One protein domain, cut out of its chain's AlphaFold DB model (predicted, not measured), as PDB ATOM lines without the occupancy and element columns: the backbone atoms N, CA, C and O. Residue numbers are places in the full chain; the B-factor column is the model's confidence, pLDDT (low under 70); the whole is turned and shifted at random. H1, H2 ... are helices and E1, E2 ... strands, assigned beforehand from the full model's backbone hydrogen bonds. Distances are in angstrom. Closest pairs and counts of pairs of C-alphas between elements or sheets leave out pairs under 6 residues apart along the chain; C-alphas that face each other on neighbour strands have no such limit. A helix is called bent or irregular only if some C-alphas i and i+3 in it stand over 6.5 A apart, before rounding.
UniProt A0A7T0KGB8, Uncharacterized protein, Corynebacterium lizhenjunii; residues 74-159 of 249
ATOM      1  N   ALA A  74     229.915 177.676 269.758       86.88
ATOM      2  CA  ALA A  74     229.281 178.885 270.282       86.88
ATOM      3  C   ALA A  74     229.852 180.188 269.672       86.88
ATOM      4  O   ALA A  74     229.059 181.085 269.379       86.88
ATOM      5  N   PRO A  75     231.176 180.324 269.442       86.25
ATOM      6  CA  PRO A  75     231.726 181.444 268.679       86.25
ATOM      7  C   PRO A  75     231.166 181.544 267.253       86.25
ATOM      8  O   PRO A  75     230.749 182.632 266.857       86.25
ATOM      9  N   ALA A  76     231.075 180.430 266.515       88.50
ATOM     10  CA  ALA A  76     230.537 180.428 265.153       88.50
ATOM     11  C   ALA A  76     229.064 180.862 265.119       88.50
ATOM     12  O   ALA A  76     228.693 181.720 264.316       88.50
ATOM     13  N   ARG A  77     228.242 180.343 266.045       90.12
ATOM     14  CA  ARG A  77     226.824 180.722 266.182       90.12
ATOM     15  C   ARG A  77     226.633 182.216 266.452       90.12
ATOM     16  O   ARG A  77     225.706 182.812 265.914       90.12
ATOM     17  N   ARG A  78     227.515 182.839 267.242       86.75
ATOM     18  CA  ARG A  78     227.474 184.291 267.496       86.75
ATOM     19  C   ARG A  78     227.947 185.120 266.304       86.75
ATOM     20  O   ARG A  78     227.402 186.192 266.063       86.75
ATOM     21  N   LEU A  79     228.950 184.643 265.568       86.56
ATOM     22  CA  LEU A  79     229.520 185.358 264.426       86.56
ATOM     23  C   LEU A  79     228.580 185.364 263.209       86.56
ATOM     24  O   LEU A  79     228.517 186.368 262.498       86.56
ATOM     25  N   ALA A  80     227.857 184.270 262.962       89.06
ATOM     26  CA  ALA A  80     227.126 184.061 261.711       89.06
ATOM     27  C   ALA A  80     226.106 185.166 261.355       89.06
ATOM     28  O   ALA A  80     226.197 185.691 260.238       89.06
ATOM     29  N   PRO A  81     225.211 185.615 262.265       87.38
ATOM     30  CA  PRO A  81     224.232 186.651 261.928       87.38
ATOM     31  C   PRO A  81     224.892 188.001 261.617       87.38
ATOM     32  O   PRO A  81     224.510 188.705 260.673       87.38
ATOM     33  N   SER A  82     225.926 188.360 262.385       84.81
ATOM     34  CA  SER A  82     226.703 189.585 262.178       84.81
ATOM     35  C   SER A  82     227.480 189.547 260.865       84.81
ATOM     36  O   SER A  82     227.581 190.565 260.175       84.81
ATOM     37  N   LEU A  83     228.001 188.375 260.494       86.44
ATOM     38  CA  LEU A  83     228.715 188.172 259.243       86.44
ATOM     39  C   LEU A  83     227.785 188.307 258.034       86.44
ATOM     40  O   LEU A  83     228.070 189.103 257.140       86.44
ATOM     41  N   ALA A  84     226.643 187.618 258.038       86.56
ATOM     42  CA  ALA A  84     225.649 187.731 256.971       86.56
ATOM     43  C   ALA A  84     225.160 189.174 256.782       86.56
ATOM     44  O   ALA A  84     225.084 189.672 255.656       86.56
ATOM     45  N   THR A  85     224.919 189.888 257.885       84.88
ATOM     46  CA  THR A  85     224.519 191.301 257.848       84.88
ATOM     47  C   THR A  85     225.602 192.186 257.224       84.88
ATOM     48  O   THR A  85     225.297 193.059 256.412       84.88
ATOM     49  N   ALA A  86     226.873 191.963 257.574       82.88
ATOM     50  CA  ALA A  86     227.995 192.751 257.066       82.88
ATOM     51  C   ALA A  86     228.288 192.508 255.576       82.88
ATOM     52  O   ALA A  86     228.746 193.421 254.884       82.88
ATOM     53  N   LEU A  87     228.022 191.295 255.088       82.62
ATOM     54  CA  LEU A  87     228.283 190.888 253.707       82.62
ATOM     55  C   LEU A  87     227.193 191.321 252.735       82.62
ATOM     56  O   LEU A  87     227.490 191.620 251.579       82.62
ATOM     57  N   ARG A  88     225.943 191.397 253.203       82.94
ATOM     58  CA  ARG A  88     224.781 191.746 252.380       82.94
ATOM     59  C   ARG A  88     224.992 192.967 251.465       82.94
ATOM     60  O   ARG A  88     224.737 192.825 250.273       82.94
ATOM     61  N   PRO A  89     225.448 194.147 251.938       84.06
ATOM     62  CA  PRO A  89     225.647 195.297 251.051       84.06
ATOM     63  C   PRO A  89     226.839 195.130 250.101       84.06
ATOM     64  O   PRO A  89     226.843 195.711 249.023       84.06
ATOM     65  N   GLN A  90     227.845 194.346 250.486       81.25
ATOM     66  CA  GLN A  90     229.089 194.190 249.724       81.25
ATOM     67  C   GLN A  90     228.927 193.225 248.549       81.25
ATOM     68  O   GLN A  90     229.631 193.330 247.550       81.25
ATOM     69  N   LEU A  91     227.973 192.301 248.667       77.50
ATOM     70  CA  LEU A  91     227.653 191.298 247.657       77.50
ATOM     71  C   LEU A  91     226.310 191.570 246.967       77.50
ATOM     72  O   LEU A  91     225.787 190.694 246.287       77.50
ATOM     73  N   ALA A  92     225.754 192.777 247.108       78.62
ATOM     74  CA  ALA A  92     224.493 193.152 246.465       78.62
ATOM     75  C   ALA A  92     224.565 193.073 244.926       78.62
ATOM     76  O   ALA A  92     223.590 192.683 244.290       78.62
ATOM     77  N   ASP A  93     225.734 193.383 244.356       72.81
ATOM     78  CA  ASP A  93     226.007 193.340 242.912       72.81
ATOM     79  C   ASP A  93     226.775 192.070 242.482       72.81
ATOM     80  O   ASP A  93     227.283 191.984 241.360       72.81
ATOM     81  N   ALA A  94     226.924 191.092 243.384       66.06
ATOM     82  CA  ALA A  94     227.651 189.854 243.118       66.06
ATOM     83  C   ALA A  94     226.923 188.980 242.068       66.06
ATOM     84  O   ALA A  94     225.712 189.113 241.871       66.06
ATOM     85  N   PRO A  95     227.644 188.087 241.358       61.53
ATOM     86  CA  PRO A  95     227.044 187.178 240.383       61.53
ATOM     87  C   PRO A  95     225.952 186.289 240.997       61.53
ATOM     88  O   PRO A  95     225.892 186.089 242.203       61.53
ATOM     89  N   ALA A  96     225.121 185.702 240.132       63.19
ATOM     90  CA  ALA A  96     223.949 184.919 240.529       63.19
ATOM     91  C   ALA A  96     224.253 183.661 241.371       63.19
ATOM     92  O   ALA A  96     223.342 183.126 241.997       63.19
ATOM     93  N   THR A  97     225.495 183.164 241.372       72.19
ATOM     94  CA  THR A  97     225.879 181.999 242.181       72.19
ATOM     95  C   THR A  97     226.137 182.429 243.627       72.19
ATOM     96  O   THR A  97     226.948 183.335 243.839       72.19
ATOM     97  N   PRO A  98     225.502 181.789 244.623       78.81
ATOM     98  CA  PRO A  98     225.691 182.159 246.018       78.81
ATOM     99  C   PRO A  98     227.119 181.855 246.487       78.81
ATOM    100  O   PRO A  98     227.643 180.768 246.249       78.81
ATOM    101  N   LEU A  99     227.723 182.824 247.176       85.56
ATOM    102  CA  LEU A  99     229.006 182.676 247.863       85.56
ATOM    103  C   LEU A  99     228.784 181.915 249.178       85.56
ATOM    104  O   LEU A  99     228.180 182.463 250.098       85.56
ATOM    105  N   HIS A 100     229.274 180.684 249.287       88.50
ATOM    106  CA  HIS A 100     229.137 179.874 250.496       88.50
ATOM    107  C   HIS A 100     230.266 180.165 251.477       88.50
ATOM    108  O   HIS A 100     231.445 180.151 251.119       88.50
ATOM    109  N   ILE A 101     229.904 180.368 252.738       89.75
ATOM    110  CA  ILE A 101     230.848 180.597 253.826       89.75
ATOM    111  C   ILE A 101     230.626 179.532 254.884       89.75
ATOM    112  O   ILE A 101     229.491 179.317 255.296       89.75
ATOM    113  N   SER A 102     231.686 178.880 255.348       91.38
ATOM    114  CA  SER A 102     231.616 177.911 256.439       91.38
ATOM    115  C   SER A 102     232.325 178.437 257.688       91.38
ATOM    116  O   SER A 102     233.409 179.010 257.608       91.38
ATOM    117  N   LEU A 103     231.697 178.262 258.852       90.19
ATOM    118  CA  LEU A 103     232.221 178.637 260.165       90.19
ATOM    119  C   LEU A 103     232.362 177.380 261.027       90.19
ATOM    120  O   LEU A 103     231.356 176.754 261.367       90.19
ATOM    121  N   ASP A 104     233.594 177.022 261.380       88.62
ATOM    122  CA  ASP A 104     233.953 175.847 262.191       88.62
ATOM    123  C   ASP A 104     233.452 174.501 261.648       88.62
ATOM    124  O   ASP A 104     233.305 173.530 262.389       88.62
ATOM    125  N   LEU A 105     233.206 174.424 260.340       86.75
ATOM    126  CA  LEU A 105     232.710 173.236 259.645       86.75
ATOM    127  C   LEU A 105     233.791 172.633 258.739       86.75
ATOM    128  O   LEU A 105     233.727 172.795 257.514       86.75
ATOM    129  N   PRO A 106     234.798 171.941 259.298       76.38
ATOM    130  CA  PRO A 106     235.793 171.270 258.475       76.38
ATOM    131  C   PRO A 106     235.118 170.219 257.581       76.38
ATOM    132  O   PRO A 106     234.240 169.477 258.018       76.38
ATOM    133  N   GLY A 107     235.532 170.149 256.316       76.19
ATOM    134  CA  GLY A 107     235.021 169.168 255.350       76.19
ATOM    135  C   GLY A 107     233.711 169.542 254.645       76.19
ATOM    136  O   GLY A 107     233.314 168.833 253.722       76.19
ATOM    137  N   VAL A 108     233.064 170.656 255.002       83.12
ATOM    138  CA  VAL A 108     231.938 171.199 254.226       83.12
ATOM    139  C   VAL A 108     232.482 172.090 253.112       83.12
ATOM    140  O   VAL A 108     233.206 173.047 253.378       83.12
ATOM    141  N   ALA A 109     232.130 171.787 251.860       83.81
ATOM    142  CA  ALA A 109     232.535 172.597 250.716       83.81
ATOM    143  C   ALA A 109     231.958 174.020 250.822       83.81
ATOM    144  O   ALA A 109     230.742 174.192 250.929       83.81
ATOM    145  N   ALA A 110     232.839 175.019 250.791       88.31
ATOM    146  CA  ALA A 110     232.508 176.437 250.834       88.31
ATOM    147  C   ALA A 110     233.575 177.253 250.090       88.31
ATOM    148  O   ALA A 110     234.727 176.829 249.976       88.31
ATOM    149  N   ASP A 111     233.197 178.433 249.602       88.81
ATOM    150  CA  ASP A 111     234.107 179.355 248.918       88.81
ATOM    151  C   ASP A 111     235.072 180.034 249.896       88.81
ATOM    152  O   ASP A 111     236.220 180.317 249.554       88.81
ATOM    153  N   ILE A 112     234.603 180.292 251.119       88.88
ATOM    154  CA  ILE A 112     235.397 180.828 252.225       88.88
ATOM    155  C   ILE A 112     235.157 179.947 253.449       88.88
ATOM    156  O   ILE A 112     234.018 179.743 253.861       88.88
ATOM    157  N   THR A 113     236.229 179.442 254.048       90.25
ATOM    158  CA  THR A 113     236.192 178.639 255.272       90.25
ATOM    159  C   THR A 113     236.831 179.414 256.408       90.25
ATOM    160  O   THR A 113     237.898 179.998 256.237       90.25
ATOM    161  N   ILE A 114     236.186 179.419 257.570       89.56
ATOM    162  CA  ILE A 114     236.671 180.089 258.773       89.56
ATOM    163  C   ILE A 114     236.749 179.066 259.894       89.56
ATOM    164  O   ILE A 114     235.733 178.484 260.272       89.56
ATOM    165  N   ALA A 115     237.944 178.880 260.436       87.94
ATOM    166  CA  ALA A 115     238.166 178.142 261.667       87.94
ATOM    167  C   ALA A 115     238.452 179.136 262.795       87.94
ATOM    168  O   ALA A 115     239.344 179.979 262.694       87.94
ATOM    169  N   LEU A 116     237.671 179.057 263.862       84.81
ATOM    170  CA  LEU A 116     237.804 179.843 265.073       84.81
ATOM    171  C   LEU A 116     238.527 178.996 266.121       84.81
ATOM    172  O   LEU A 116     238.192 177.839 266.380       84.81
ATOM    173  N   HIS A 117     239.524 179.594 266.756       80.69
ATOM    174  CA  HIS A 117     240.277 179.005 267.851       80.69
ATOM    175  C   HIS A 117     240.216 179.922 269.076       80.69
ATOM    176  O   HIS A 117     239.761 181.063 269.003       80.69
ATOM    177  N   ASP A 118     240.712 179.442 270.218       70.38
ATOM    178  CA  ASP A 118     240.676 180.188 271.485       70.38
ATOM    179  C   ASP A 118     241.459 181.517 271.457       70.38
ATOM    180  O   ASP A 118     241.279 182.348 272.342       70.38
ATOM    181  N   ALA A 119     242.356 181.730 270.488       69.62
ATOM    182  CA  ALA A 119     243.194 182.936 270.418       69.62
ATOM    183  C   ALA A 119     243.361 183.526 269.006       69.62
ATOM    184  O   ALA A 119     243.859 184.645 268.855       69.62
ATOM    185  N   ASP A 120     242.980 182.790 267.968       75.12
ATOM    186  CA  ASP A 120     243.085 183.221 266.582       75.12
ATOM    187  C   ASP A 120     241.897 182.725 265.755       75.12
ATOM    188  O   ASP A 120     241.080 181.912 266.186       75.12
ATOM    189  N   ALA A 121     241.778 183.292 264.563       82.81
ATOM    190  CA  ALA A 121     240.906 182.784 263.524       82.81
ATOM    191  C   ALA A 121     241.747 182.571 262.268       82.81
ATOM    192  O   ALA A 121     242.595 183.405 261.926       82.81
ATOM    193  N   GLU A 122     241.505 181.451 261.605       83.94
ATOM    194  CA  GLU A 122     242.112 181.073 260.339       83.94
ATOM    195  C   GLU A 122     241.042 181.170 259.251       83.94
ATOM    196  O   GLU A 122     239.933 180.658 259.408       83.94
ATOM    197  N   ILE A 123     241.359 181.873 258.164       86.56
ATOM    198  CA  ILE A 123     240.460 182.044 257.024       86.56
ATOM    199  C   ILE A 123     241.144 181.440 255.804       86.56
ATOM    200  O   ILE A 123     242.236 181.871 255.435       86.56
ATOM    201  N   ASP A 124     240.495 180.477 255.161       85.62
ATOM    202  CA  ASP A 124     240.963 179.851 253.927       85.62
ATOM    203  C   ASP A 124     239.952 180.056 252.795       85.62
ATOM    204  O   ASP A 124     238.746 180.179 253.013       85.62
ATOM    205  N   SER A 125     240.453 180.123 251.567       85.50
ATOM    206  CA  SER A 125     239.632 180.311 250.373       85.50
ATOM    207  C   SER A 125     240.302 179.628 249.178       85.50
ATOM    208  O   SER A 125     241.316 180.136 248.682       85.50
ATOM    209  N   PRO A 126     239.735 178.535 248.643       77.88
ATOM    210  CA  PRO A 126     240.316 177.831 247.504       77.88
ATOM    211  C   PRO A 126     240.212 178.590 246.166       77.88
ATOM    212  O   PRO A 126     240.935 178.227 245.240       77.88
ATOM    213  N   HIS A 127     239.370 179.631 246.066       80.50
ATOM    214  CA  HIS A 127     238.964 180.269 244.797       80.50
ATOM    215  C   HIS A 127     239.263 181.779 244.709       80.50
ATOM    216  O   HIS A 127     238.401 182.593 244.360       80.50
ATOM    217  N   LEU A 128     240.499 182.186 245.022       79.75
ATOM    218  CA  LEU A 128     240.915 183.604 245.039       79.75
ATOM    219  C   LEU A 128     240.820 184.315 243.672       79.75
ATOM    220  O   LEU A 128     240.850 185.547 243.604       79.75
ATOM    221  N   GLU A 129     240.696 183.565 242.580       82.25
ATOM    222  CA  GLU A 129     240.456 184.082 241.235       82.25
ATOM    223  C   GLU A 129     239.091 184.773 241.083       82.25
ATOM    224  O   GLU A 129     238.947 185.676 240.252       82.25
ATOM    225  N   SER A 130     238.097 184.403 241.896       81.94
ATOM    226  CA  SER A 130     236.743 184.951 241.815       81.94
ATOM    227  C   SER A 130     236.659 186.350 242.450       81.94
ATOM    228  O   SER A 130     236.974 186.516 243.631       81.94
ATOM    229  N   PRO A 131     236.188 187.388 241.725       81.50
ATOM    230  CA  PRO A 131     235.989 188.719 242.301       81.50
ATOM    231  C   PRO A 131     235.040 188.731 243.502       81.50
ATOM    232  O   PRO A 131     235.306 189.444 244.466       81.50
ATOM    233  N   ALA A 132     233.977 187.920 243.463       79.88
ATOM    234  CA  ALA A 132     233.023 187.799 244.563       79.88
ATOM    235  C   ALA A 132     233.685 187.217 245.821       79.88
ATOM    236  O   ALA A 132     233.458 187.717 246.920       79.88
ATOM    237  N   VAL A 133     234.569 186.228 245.646       84.31
ATOM    238  CA  VAL A 133     235.346 185.633 246.743       84.31
ATOM    239  C   VAL A 133     236.294 186.657 247.351       84.31
ATOM    240  O   VAL A 133     236.356 186.766 248.567       84.31
ATOM    241  N   ARG A 134     236.988 187.470 246.544       83.88
ATOM    242  CA  ARG A 134     237.888 188.503 247.088       83.88
ATOM    243  C   ARG A 134     237.149 189.570 247.899       83.88
ATOM    244  O   ARG A 134     237.613 189.924 248.976       83.88
ATOM    245  N   VAL A 135     236.020 190.071 247.387       82.19
ATOM    246  CA  VAL A 135     235.186 191.057 248.101       82.19
ATOM    247  C   VAL A 135     234.633 190.446 249.389       82.19
ATOM    248  O   VAL A 135     234.746 191.044 250.457       82.19
ATOM    249  N   GLY A 136     234.103 189.221 249.309       82.38
ATOM    250  CA  GLY A 136     233.643 188.478 250.478       82.38
ATOM    251  C   GLY A 136     234.755 188.265 251.506       82.38
ATOM    252  O   GLY A 136     234.531 188.465 252.693       82.38
ATOM    253  N   LEU A 137     235.967 187.931 251.069       84.44
ATOM    254  CA  LEU A 137     237.108 187.671 251.942       84.44
ATOM    255  C   LEU A 137     237.555 188.914 252.718       84.44
ATOM    256  O   LEU A 137     237.859 188.810 253.905       84.44
ATOM    257  N   GLU A 138     237.578 190.086 252.082       82.31
ATOM    258  CA  GLU A 138     237.896 191.356 252.750       82.31
ATOM    259  C   GLU A 138     236.876 191.668 253.855       82.31
ATOM    260  O   GLU A 138     237.239 191.923 255.008       82.31
ATOM    261  N   ALA A 139     235.592 191.549 253.523       82.44
ATOM    262  CA  ALA A 139     234.479 191.747 254.440       82.44
ATOM    263  C   ALA A 139     234.493 190.768 255.625       82.44
ATOM    264  O   ALA A 139     234.310 191.163 256.781       82.44
ATOM    265  N   VAL A 140     234.720 189.486 255.324       85.06
ATOM    266  CA  VAL A 140     234.861 188.404 256.298       85.06
ATOM    267  C   VAL A 140     236.025 188.699 257.233       85.06
ATOM    268  O   VAL A 140     235.847 188.660 258.447       85.06
ATOM    269  N   SER A 141     237.193 189.042 256.687       83.19
ATOM    270  CA  SER A 141     238.401 189.309 257.474       83.19
ATOM    271  C   SER A 141     238.180 190.448 258.467       83.19
ATOM    272  O   SER A 141     238.535 190.311 259.637       83.19
ATOM    273  N   ALA A 142     237.534 191.535 258.035       80.69
ATOM    274  CA  ALA A 142     237.186 192.647 258.913       80.69
ATOM    275  C   ALA A 142     236.242 192.210 260.049       80.69
ATOM    276  O   ALA A 142     236.498 192.502 261.215       80.69
ATOM    277  N   ARG A 143     235.181 191.452 259.738       82.94
ATOM    278  CA  ARG A 143     234.197 191.039 260.750       82.94
ATOM    279  C   ARG A 143     234.736 189.990 261.722       82.94
ATOM    280  O   ARG A 143     234.442 190.058 262.913       82.94
ATOM    281  N   VAL A 144     235.508 189.025 261.228       80.88
ATOM    282  CA  VAL A 144     236.190 188.030 262.065       80.88
ATOM    283  C   VAL A 144     237.160 188.726 263.007       80.88
ATOM    284  O   VAL A 144     237.191 188.389 264.184       80.88
ATOM    285  N   HIS A 145     237.907 189.722 262.522       76.12
ATOM    286  CA  HIS A 145     238.807 190.505 263.362       76.12
ATOM    287  C   HIS A 145     238.065 191.218 264.506       76.12
ATOM    288  O   HIS A 145     238.506 191.125 265.653       76.12
ATOM    289  N   ASP A 146     236.925 191.860 264.221       74.19
ATOM    290  CA  ASP A 146     236.086 192.508 265.241       74.19
ATOM    291  C   ASP A 146     235.621 191.504 266.311       74.19
ATOM    292  O   ASP A 146     235.828 191.711 267.507       74.19
ATOM    293  N   VAL A 147     235.027 190.388 265.878       67.94
ATOM    294  CA  VAL A 147     234.442 189.386 266.784       67.94
ATOM    295  C   VAL A 147     235.514 188.638 267.567       67.94
ATOM    296  O   VAL A 147     235.344 188.388 268.757       67.94
ATOM    297  N   ALA A 148     236.638 188.299 266.942       65.94
ATOM    298  CA  ALA A 148     237.745 187.662 267.635       65.94
ATOM    299  C   ALA A 148     238.367 188.625 268.666       65.94
ATOM    300  O   ALA A 148     238.703 188.206 269.773       65.94
ATOM    301  N   SER A 149     238.441 189.927 268.369       67.56
ATOM    302  CA  SER A 149     238.880 190.940 269.340       67.56
ATOM    303  C   SER A 149     237.924 191.059 270.534       67.56
ATOM    304  O   SER A 149     238.383 191.150 271.671       67.56
ATOM    305  N   GLU A 150     236.611 191.006 270.294       68.12
ATOM    306  CA  GLU A 150     235.577 191.060 271.337       68.12
ATOM    307  C   GLU A 150     235.529 189.783 272.196       68.12
ATOM    308  O   GLU A 150     235.428 189.859 273.420       68.12
ATOM    309  N   LEU A 151     235.630 188.606 271.572       58.47
ATOM    310  CA  LEU A 151     235.508 187.316 272.255       58.47
ATOM    311  C   LEU A 151     236.795 186.869 272.959       58.47
ATOM    312  O   LEU A 151     236.705 186.169 273.966       58.47
ATOM    313  N   LEU A 152     237.972 187.230 272.433       56.75
ATOM    314  CA  LEU A 152     239.256 186.636 272.835       56.75
ATOM    315  C   LEU A 152     240.225 187.638 273.490       56.75
ATOM    316  O   LEU A 152     241.308 187.256 273.927       56.75
ATOM    317  N   GLY A 153     239.876 188.927 273.577       50.28
ATOM    318  CA  GLY A 153     240.642 189.947 274.312       50.28
ATOM    319  C   GLY A 153     241.976 190.390 273.684       50.28
ATOM    320  O   GLY A 153     242.551 191.371 274.148       50.28
ATOM    321  N   ALA A 154     242.456 189.705 272.641       50.62
ATOM    322  CA  ALA A 154     243.497 190.126 271.694       50.62
ATOM    323  C   ALA A 154     243.660 189.035 270.618       50.62
ATOM    324  O   ALA A 154     244.555 188.196 270.713       50.62
ATOM    325  N   ALA A 155     242.792 189.009 269.607       48.16
ATOM    326  CA  ALA A 155     242.896 188.006 268.551       48.16
ATOM    327  C   ALA A 155     243.868 188.429 267.447       48.16
ATOM    328  O   ALA A 155     243.792 189.538 266.916       48.16
ATOM    329  N   GLN A 156     244.756 187.519 267.052       53.81
ATOM    330  CA  GLN A 156     245.524 187.662 265.817       53.81
ATOM    331  C   GLN A 156     244.782 186.913 264.709       53.81
ATOM    332  O   GLN A 156     244.630 185.701 264.777       53.81
ATOM    333  N   THR A 157     244.335 187.605 263.665       50.53
ATOM    334  CA  THR A 157     243.917 186.944 262.420       50.53
ATOM    335  C   THR A 157     245.170 186.435 261.716       50.53
ATOM    336  O   THR A 157     245.992 187.241 261.263       50.53
ATOM    337  N   ARG A 158     245.358 185.113 261.647       51.56
ATOM    338  CA  ARG A 158     246.445 184.528 260.854       51.56
ATOM    339  C   ARG A 158     246.008 184.436 259.398       51.56
ATOM    340  O   ARG A 158     244.869 184.100 259.100       51.56
ATOM    341  N   GLY A 159     246.917 184.844 258.512       52.78
ATOM    342  CA  GLY A 159     246.627 185.071 257.100       52.78
ATOM    343  C   GLY A 159     246.172 183.828 256.338       52.78
ATOM    344  O   GLY A 159     246.361 182.700 256.782       52.78
TER     345      GLY A 159
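This is residues 74 to 159 of the 249 residues of an uncharacterized protein of Corynebacterium lizhenjunii (UniProt A0A7T0KGB8). A small four-stranded sheet has two helices side by side over one face and its other face bare of named helices, with the long helix H2 running along the strands and the shorter H1 over the edge strand E1. The long loop of residues 88 to 100 joins H1 to the sheet at one end of the longest axis. The printed part has 86 residues, with two named helices and four named strands in the order H1, E1, E2, E3, H2, E4; the sheet is mixed, in the order E1, E2, E3, E4, and the class is mixed, helices and strands. The whole is compact, with a radius of gyration of the C-alphas of 12.3 A and spans of 37 by 26 by 21 A.

Find C-alpha 74 at (229.281, 178.885, 270.282); from there H1, residues 74 to 87, runs 20.5 A to C-alpha 87. H1 is irregular, but only just: C-alphas 78 and 81 are 6.9 A apart. Next come the strands E1, residues 101 to 103, 6.8 A long, E2, residues 112 to 116, 13.1 A, and E3, residues 120 to 124, 13.3 A. Find C-alpha 131 at (235.989, 188.719, 242.301), where H2, residues 131 to 152, begins its 30.8 A. E4, residues 156 to 158, is 5.9 A long and ends with C-alpha 158 at (246.445, 184.528, 260.854).

Look first at E1 and E2, which are parallel at 12 degrees, with N 102 and O 112 at 2.9 A, within hydrogen-bond range. E2 and E3 form an antiparallel hairpin at 162 degrees, with N 115 and O 122 at 2.9 A. E3 and E4 are parallel at 26 degrees, with N 158 and O 121 at 3.3 A. E1 and E4 are the edge strands, and they are apart. H1 is on the sheet at a height of 8.5 A, over E1 and along the strands, at 6 degrees to E1 on the local plane; its closest C-alphas to E1 are those of Ala 76 and Leu 103, 5.6 A apart. H2 is on the same face at a height of 8.2 A, over E3 and along the strands, at 9 degrees to E3 on the local plane; the closest C-alphas of the two are those of Asp 120 and Ala 148, 7.0 A apart. H1 and H2 on one face of the sheet E1, E2, E3, E4 make two layers with it, one of helices and one of strands. H1 and H2 touch at a steep tilt of 43 degrees, opposite ways, closest at the C-alphas of Leu 87 and Ala 139, 6.3 A apart. E3, H2 and E4 form a strand-helix-strand unit, two parallel neighbour strands with a helix between, its crossover right-handed. Every O i to N i+4 pair is within hydrogen-bond range in H2, and 8 of 10 are in H1.

The C-alphas of Ala 96 and Gly 153, the two farthest apart, are 38.0 A apart. The printed part has no cut, and the link from H1 to E1 is long. Confidence is under 70 at residues 94 to 96, 119 and 147 to 159.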